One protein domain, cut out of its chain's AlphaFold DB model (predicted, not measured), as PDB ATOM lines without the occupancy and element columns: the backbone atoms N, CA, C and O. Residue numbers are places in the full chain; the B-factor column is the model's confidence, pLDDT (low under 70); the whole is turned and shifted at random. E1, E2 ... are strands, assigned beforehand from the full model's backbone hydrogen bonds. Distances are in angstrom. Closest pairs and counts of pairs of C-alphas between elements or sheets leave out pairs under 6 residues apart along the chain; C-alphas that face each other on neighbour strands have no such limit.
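AT A GLANCE: This is residues 38 to 93 of the 103 residues of the protein "Lectin_legB domain-containing protein" of Aegilops tauschii (UniProt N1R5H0). With little regular structure, this is a two-stranded hairpin, E1 and E2, whose strands are joined by a long loop, residues 49 to 68. Beyond E2 the stretch of residues 74 to 93 runs out, turns at residues 80 to 85, which stick out, and folds back. The printed part has 56 residues, no named helix and two strands, E1 then E2, antiparallel; the class is all strand, with 10 residues in named elements. It is loose, with a radius of gyration of the C-alphas of 14.5 A, and spans 44 by 26 by 19 A.

IN THESE COORDINATES: E1, residues 44 to 48, is 13.5 A long and begins at C-alpha 44 (5.894, -54.688, -44.004). E2, residues 69 to 73, is 14.0 A long and ends at C-alpha 73 (9.705, -53.047, -46.424).

HOW THE PARTS SIT: The hairpin E1 and E2 is antiparallel at 160 degrees. C-alphas 48 and 69 face each other at 4.3 A. N 45 and O 72, 2.8 A, are within hydrogen-bond range. Residues 51 to 52 pair antiparallel with 58 to 59, and 80 to 81 with 84 to 85.

THE WHOLE: The C-alphas farthest apart, of Asp 63 and Asn 82, are 44.8 A apart. The link E1 to E2 is long. The printed part has no cut, and no printed residue is under 70 in pLDDT.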
ATOM      1  N   PHE A  38      -1.595 -49.023 -42.876       97.31
ATOM      2  CA  PHE A  38      -0.720 -50.159 -42.581       97.31
ATOM      3  C   PHE A  38      -1.458 -51.453 -42.206       97.31
ATOM      4  O   PHE A  38      -0.821 -52.494 -42.143       97.31
ATOM      5  N   GLN A  39      -2.790 -51.444 -42.027       94.75
ATOM      6  CA  GLN A  39      -3.558 -52.641 -41.602       94.75
ATOM      7  C   GLN A  39      -3.370 -53.861 -42.508       94.75
ATOM      8  O   GLN A  39      -3.383 -54.991 -42.036       94.75
ATOM      9  N   HIS A  40      -3.206 -53.619 -43.808       91.12
ATOM     10  CA  HIS A  40      -3.069 -54.655 -44.828       91.12
ATOM     11  C   HIS A  40      -1.721 -54.554 -45.554       91.12
ATOM     12  O   HIS A  40      -1.599 -54.985 -46.699       91.12
ATOM     13  N   ALA A  41      -0.714 -53.944 -44.918       93.38
ATOM     14  CA  ALA A  41       0.630 -53.834 -45.471       93.38
ATOM     15  C   ALA A  41       1.345 -55.195 -45.385       93.38
ATOM     16  O   ALA A  41       2.120 -55.441 -44.468       93.38
ATOM     17  N   ALA A  42       1.045 -56.086 -46.336       89.38
ATOM     18  CA  ALA A  42       1.576 -57.452 -46.373       89.38
ATOM     19  C   ALA A  42       3.111 -57.498 -46.485       89.38
ATOM     20  O   ALA A  42       3.742 -58.404 -45.944       89.38
ATOM     21  N   ASP A  43       3.705 -56.487 -47.119       93.75
ATOM     22  CA  ASP A  43       5.143 -56.404 -47.377       93.75
ATOM     23  C   ASP A  43       5.870 -55.544 -46.328       93.75
ATOM     24  O   ASP A  43       6.917 -54.957 -46.612       93.75
ATOM     25  N   LEU A  44       5.310 -55.428 -45.119       96.38
ATOM     26  CA  LEU A  44       5.894 -54.688 -44.004       96.38
ATOM     27  C   LEU A  44       6.287 -55.642 -42.875       96.38
ATOM     28  O   LEU A  44       5.443 -56.268 -42.237       96.38
ATOM     29  N   SER A  45       7.582 -55.704 -42.590       96.62
ATOM     30  CA  SER A  45       8.122 -56.396 -41.425       96.62
ATOM     31  C   SER A  45       8.223 -55.427 -40.251       96.62
ATOM     32  O   SER A  45       8.780 -54.341 -40.401       96.62
ATOM     33  N   LEU A  46       7.731 -55.834 -39.082       97.62
ATOM     34  CA  LEU A  46       7.836 -55.080 -37.830       97.62
ATOM     35  C   LEU A  46       8.840 -55.747 -36.892       97.62
ATOM     36  O   LEU A  46       8.925 -56.972 -36.846       97.62
ATOM     37  N   ASP A  47       9.577 -54.936 -36.141       97.31
ATOM     38  CA  ASP A  47      10.545 -55.377 -35.139       97.31
ATOM     39  C   ASP A  47      10.532 -54.440 -33.913       97.31
ATOM     40  O   ASP A  47      10.090 -53.286 -33.984       97.31
ATOM     41  N   GLY A  48      11.007 -54.935 -32.767       97.38
ATOM     42  CA  GLY A  48      11.021 -54.203 -31.502       97.38
ATOM     43  C   GLY A  48       9.615 -53.874 -30.985       97.38
ATOM     44  O   GLY A  48       8.740 -54.734 -30.935       97.38
ATOM     45  N   SER A  49       9.391 -52.620 -30.580       97.81
ATOM     46  CA  SER A  49       8.095 -52.146 -30.067       97.81
ATOM     47  C   SER A  49       7.080 -51.745 -31.143       97.81
ATOM     48  O   SER A  49       6.006 -51.246 -30.800       97.81
ATOM     49  N   ALA A  50       7.412 -51.899 -32.428       98.31
ATOM     50  CA  ALA A  50       6.556 -51.420 -33.503       98.31
ATOM     51  C   ALA A  50       5.257 -52.236 -33.605       98.31
ATOM     52  O   ALA A  50       5.253 -53.463 -33.519       98.31
ATOM     53  N   SER A  51       4.138 -51.550 -33.828       97.62
ATOM     54  CA  SER A  51       2.825 -52.169 -34.001       97.62
ATOM     55  C   SER A  51       1.943 -51.362 -34.953       97.62
ATOM     56  O   SER A  51       2.190 -50.186 -35.223       97.62
ATOM     57  N   ILE A  52       0.895 -51.996 -35.478       97.81
ATOM     58  CA  ILE A  52      -0.127 -51.318 -36.277       97.81
ATOM     59  C   ILE A  52      -1.344 -51.086 -35.387       97.81
ATOM     60  O   ILE A  52      -1.928 -52.024 -34.843       97.81
ATOM     61  N   LEU A  53      -1.741 -49.823 -35.245       96.81
ATOM     62  CA  LEU A  53      -2.920 -49.455 -34.468       96.81
ATOM     63  C   LEU A  53      -4.196 -49.937 -35.167       96.81
ATOM     64  O   LEU A  53      -4.249 -50.044 -36.391       96.81
ATOM     65  N   ARG A  54      -5.286 -50.109 -34.407       94.81
ATOM     66  CA  ARG A  54      -6.614 -50.425 -34.977       94.81
ATOM     67  C   ARG A  54      -7.077 -49.426 -36.043       94.81
ATOM     68  O   ARG A  54      -7.827 -49.810 -36.926       94.81
ATOM     69  N   GLY A  55      -6.623 -48.171 -35.988       94.94
ATOM     70  CA  GLY A  55      -6.895 -47.151 -37.011       94.94
ATOM     71  C   GLY A  55      -6.032 -47.261 -38.275       94.94
ATOM     72  O   GLY A  55      -6.248 -46.525 -39.225       94.94
ATOM     73  N   GLY A  56      -5.062 -48.179 -38.306       96.19
ATOM     74  CA  GLY A  56      -4.175 -48.406 -39.446       96.19
ATOM     75  C   GLY A  56      -2.931 -47.532 -39.506       96.19
ATOM     76  O   GLY A  56      -2.211 -47.610 -40.496       96.19
ATOM     77  N   ALA A  57      -2.657 -46.740 -38.471       97.00
ATOM     78  CA  ALA A  57      -1.393 -46.029 -38.333       97.00
ATOM     79  C   ALA A  57      -0.287 -46.970 -37.827       97.00
ATOM     80  O   ALA A  57      -0.535 -47.829 -36.976       97.00
ATOM     81  N   LEU A  58       0.930 -46.781 -38.338       98.00
ATOM     82  CA  LEU A  58       2.131 -47.439 -37.837       98.00
ATOM     83  C   LEU A  58       2.616 -46.701 -36.585       98.00
ATOM     84  O   LEU A  58       2.955 -45.521 -36.650       98.00
ATOM     85  N   GLN A  59       2.665 -47.402 -35.456       97.88
ATOM     86  CA  GLN A  59       3.225 -46.902 -34.210       97.88
ATOM     87  C   GLN A  59       4.593 -47.550 -33.991       97.88
ATOM     88  O   GLN A  59       4.674 -48.758 -33.798       97.88
ATOM     89  N   LEU A  60       5.669 -46.759 -34.007       98.12
ATOM     90  CA  LEU A  60       7.020 -47.268 -33.735       98.12
ATOM     91  C   LEU A  60       7.265 -47.467 -32.231       98.12
ATOM     92  O   LEU A  60       7.863 -48.460 -31.821       98.12
ATOM     93  N   THR A  61       6.779 -46.542 -31.404       97.06
ATOM     94  CA  THR A  61       6.916 -46.559 -29.941       97.06
ATOM     95  C   THR A  61       5.621 -46.101 -29.270       97.06
ATOM     96  O   THR A  61       4.789 -45.437 -29.891       97.06
ATOM     97  N   ASN A  62       5.442 -46.466 -27.999       94.50
ATOM     98  CA  ASN A  62       4.329 -46.010 -27.161       94.50
ATOM     99  C   ASN A  62       4.840 -45.139 -25.990       94.50
ATOM    100  O   ASN A  62       5.973 -44.661 -26.021       94.50
ATOM    101  N   ASP A  63       3.997 -44.899 -24.987       93.00
ATOM    102  CA  ASP A  63       4.273 -44.049 -23.819       93.00
ATOM    103  C   ASP A  63       5.224 -44.673 -22.781       93.00
ATOM    104  O   ASP A  63       5.622 -44.014 -21.817       93.00
ATOM    105  N   SER A  64       5.624 -45.929 -22.977       91.62
ATOM    106  CA  SER A  64       6.635 -46.577 -22.151       91.62
ATOM    107  C   SER A  64       8.031 -46.027 -22.444       91.62
ATOM    108  O   SER A  64       8.389 -45.684 -23.571       91.62
ATOM    109  N   ASN A  65       8.861 -45.981 -21.406       91.50
ATOM    110  CA  ASN A  65      10.229 -45.487 -21.522       91.50
ATOM    111  C   ASN A  65      11.148 -46.498 -22.225       91.50
ATOM    112  O   ASN A  65      10.972 -47.708 -22.091       91.50
ATOM    113  N   ASN A  66      12.200 -45.986 -22.874       93.50
ATOM    114  CA  ASN A  66      13.306 -46.770 -23.443       93.50
ATOM    115  C   ASN A  66      12.884 -47.808 -24.497       93.50
ATOM    116  O   ASN A  66      13.455 -48.895 -24.568       93.50
ATOM    117  N   LEU A  67      11.889 -47.475 -25.319       96.25
ATOM    118  CA  LEU A  67      11.462 -48.318 -26.429       96.25
ATOM    119  C   LEU A  67      12.201 -48.000 -27.728       96.25
ATOM    120  O   LEU A  67      12.574 -46.858 -27.997       96.25
ATOM    121  N   MET A  68      12.343 -49.029 -28.557       97.44
ATOM    122  CA  MET A  68      12.830 -48.940 -29.924       97.44
ATOM    123  C   MET A  68      11.992 -49.886 -30.781       97.44
ATOM    124  O   MET A  68      11.867 -51.069 -30.461       97.44
ATOM    125  N   GLY A  69      11.407 -49.361 -31.851       98.12
ATOM    126  CA  GLY A  69      10.636 -50.139 -32.811       98.12
ATOM    127  C   GLY A  69      11.047 -49.794 -34.230       98.12
ATOM    128  O   GLY A  69      11.369 -48.642 -34.533       98.12
ATOM    129  N   HIS A  70      11.023 -50.801 -35.093       98.12
ATOM    130  CA  HIS A  70      11.415 -50.685 -36.488       98.12
ATOM    131  C   HIS A  70      10.323 -51.239 -37.396       98.12
ATOM    132  O   HIS A  70       9.617 -52.184 -37.048       98.12
ATOM    133  N   ALA A  71      10.219 -50.663 -38.588       97.56
ATOM    134  CA  ALA A  71       9.369 -51.172 -39.645       97.56
ATOM    135  C   ALA A  71      10.130 -51.097 -40.968       97.56
ATOM    136  O   ALA A  71      10.641 -50.037 -41.333       97.56
ATOM    137  N   PHE A  72      10.207 -52.219 -41.675       96.38
ATOM    138  CA  PHE A  72      10.953 -52.345 -42.921       96.38
ATOM    139  C   PHE A  72      10.058 -52.893 -44.025       96.38
ATOM    140  O   PHE A  72       9.269 -53.809 -43.798       96.38
ATOM    141  N   PHE A  73      10.213 -52.367 -45.238       95.38
ATOM    142  CA  PHE A  73       9.705 -53.047 -46.424       95.38
ATOM    143  C   PHE A  73      10.419 -54.399 -46.560       95.38
ATOM    144  O   PHE A  73      11.645 -54.459 -46.485       95.38
ATOM    145  N   ALA A  74       9.658 -55.479 -46.721       93.50
ATOM    146  CA  ALA A  74      10.179 -56.844 -46.714       93.50
ATOM    147  C   ALA A  74      11.024 -57.166 -47.959       93.50
ATOM    148  O   ALA A  74      11.899 -58.032 -47.914       93.50
ATOM    149  N   GLY A  75      10.783 -56.474 -49.076       90.44
ATOM    150  CA  GLY A  75      11.585 -56.614 -50.287       90.44
ATOM    151  C   GLY A  75      12.942 -55.912 -50.183       90.44
ATOM    152  O   GLY A  75      13.096 -54.882 -49.532       90.44
ATOM    153  N   SER A  76      13.947 -56.440 -50.881       89.00
ATOM    154  CA  SER A  76      15.245 -55.766 -50.999       89.00
ATOM    155  C   SER A  76      15.139 -54.527 -51.889       89.00
ATOM    156  O   SER A  76      14.674 -54.616 -53.024       89.00
ATOM    157  N   VAL A  77      15.631 -53.385 -51.403       90.81
ATOM    158  CA  VAL A  77      15.734 -52.145 -52.188       90.81
ATOM    159  C   VAL A  77      17.195 -51.951 -52.618       90.81
ATOM    160  O   VAL A  77      18.031 -51.587 -51.788       90.81
ATOM    161  N   PRO A  78      17.556 -52.223 -53.886       89.44
ATOM    162  CA  PRO A  78      18.942 -52.141 -54.330       89.44
ATOM    163  C   PRO A  78      19.405 -50.682 -54.413       89.44
ATOM    164  O   PRO A  78      18.856 -49.889 -55.170       89.44
ATOM    165  N   MET A  79      20.458 -50.338 -53.671       89.44
ATOM    166  CA  MET A  79      21.090 -49.007 -53.731       89.44
ATOM    167  C   MET A  79      22.233 -48.934 -54.755       89.44
ATOM    168  O   MET A  79      22.682 -47.848 -55.120       89.44
ATOM    169  N   LEU A  80      22.708 -50.090 -55.224       90.38
ATOM    170  CA  LEU A  80      23.811 -50.225 -56.168       90.38
ATOM    171  C   LEU A  80      23.500 -51.358 -57.147       90.38
ATOM    172  O   LEU A  80      23.293 -52.496 -56.731       90.38
ATOM    173  N   VAL A  81      23.511 -51.066 -58.446       86.81
ATOM    174  CA  VAL A  81      23.328 -52.062 -59.509       86.81
ATOM    175  C   VAL A  81      24.443 -51.879 -60.523       86.81
ATOM    176  O   VAL A  81      24.645 -50.782 -61.030       86.81
ATOM    177  N   ASN A  82      25.198 -52.939 -60.818       89.06
ATOM    178  CA  ASN A  82      26.290 -52.901 -61.801       89.06
ATOM    179  C   ASN A  82      27.277 -51.734 -61.587       89.06
ATOM    180  O   ASN A  82      27.724 -51.110 -62.546       89.06
ATOM    181  N   LYS A  83      27.622 -51.447 -60.321       88.94
ATOM    182  CA  LYS A  83      28.494 -50.330 -59.892       88.94
ATOM    183  C   LYS A  83      27.910 -48.921 -60.102       88.94
ATOM    184  O   LYS A  83      28.614 -47.946 -59.860       88.94
ATOM    185  N   ALA A  84      26.644 -48.804 -60.494       89.50
ATOM    186  CA  ALA A  84      25.916 -47.543 -60.553       89.50
ATOM    187  C   ALA A  84      25.025 -47.381 -59.314       89.50
ATOM    188  O   ALA A  84      24.269 -48.290 -58.961       89.50
ATOM    189  N   VAL A  85      25.135 -46.229 -58.646       91.19
ATOM    190  CA  VAL A  85      24.281 -45.871 -57.505       91.19
ATOM    191  C   VAL A  85      22.876 -45.560 -58.010       91.19
ATOM    192  O   VAL A  85      22.711 -44.885 -59.027       91.19
ATOM    193  N   ILE A  86      21.870 -46.044 -57.290       88.56
ATOM    194  CA  ILE A  86      20.464 -45.814 -57.604       88.56
ATOM    195  C   ILE A  86      19.965 -44.605 -56.813       88.56
ATOM    196  O   ILE A  86      20.088 -44.549 -55.591       88.56
ATOM    197  N   SER A  87      19.397 -43.626 -57.512       90.69
ATOM    198  CA  SER A  87      18.696 -42.509 -56.878       90.69
ATOM    199  C   SER A  87      17.330 -42.960 -56.365       90.69
ATOM    200  O   SER A  87      16.642 -43.734 -57.029       90.69
ATOM    201  N   PHE A  88      16.911 -42.437 -55.214       92.25
ATOM    202  CA  PHE A  88      15.589 -42.697 -54.652       92.25
ATOM    203  C   PHE A  88      14.913 -41.404 -54.192       92.25
ATOM    204  O   PHE A  88      15.556 -40.370 -54.006       92.25
ATOM    205  N   SER A  89      13.598 -41.482 -53.998       94.88
ATOM    206  CA  SER A  89      12.775 -40.449 -53.374       94.88
ATOM    207  C   SER A  89      11.789 -41.123 -52.426       94.88
ATOM    208  O   SER A  89      11.366 -42.251 -52.672       94.88
ATOM    209  N   THR A  90      11.455 -40.456 -51.326       96.06
ATOM    210  CA  THR A  90      10.489 -40.943 -50.340       96.06
ATOM    211  C   THR A  90       9.763 -39.768 -49.699       96.06
ATOM    212  O   THR A  90      10.319 -38.675 -49.582       96.06
ATOM    213  N   ALA A  91       8.522 -39.999 -49.286       97.88
ATOM    214  CA  ALA A  91       7.709 -39.051 -48.544       97.88
ATOM    215  C   ALA A  91       6.878 -39.812 -47.507       97.88
ATOM    216  O   ALA A  91       6.394 -40.911 -47.775       97.88
ATOM    217  N   PHE A  92       6.710 -39.224 -46.325       97.19
ATOM    218  CA  PHE A  92       5.905 -39.785 -45.247       97.19
ATOM    219  C   PHE A  92       5.307 -38.671 -44.388       97.19
ATOM    220  O   PHE A  92       5.815 -37.551 -44.356       97.19
ATOM    221  N   VAL A  93       4.224 -39.003 -43.689       97.12
ATOM    222  CA  VAL A  93       3.595 -38.150 -42.676       97.12
ATOM    223  C   VAL A  93       3.748 -38.847 -41.332       97.12
ATOM    224  O   VAL A  93       3.540 -40.057 -41.240       97.12
TER     225      VAL A  93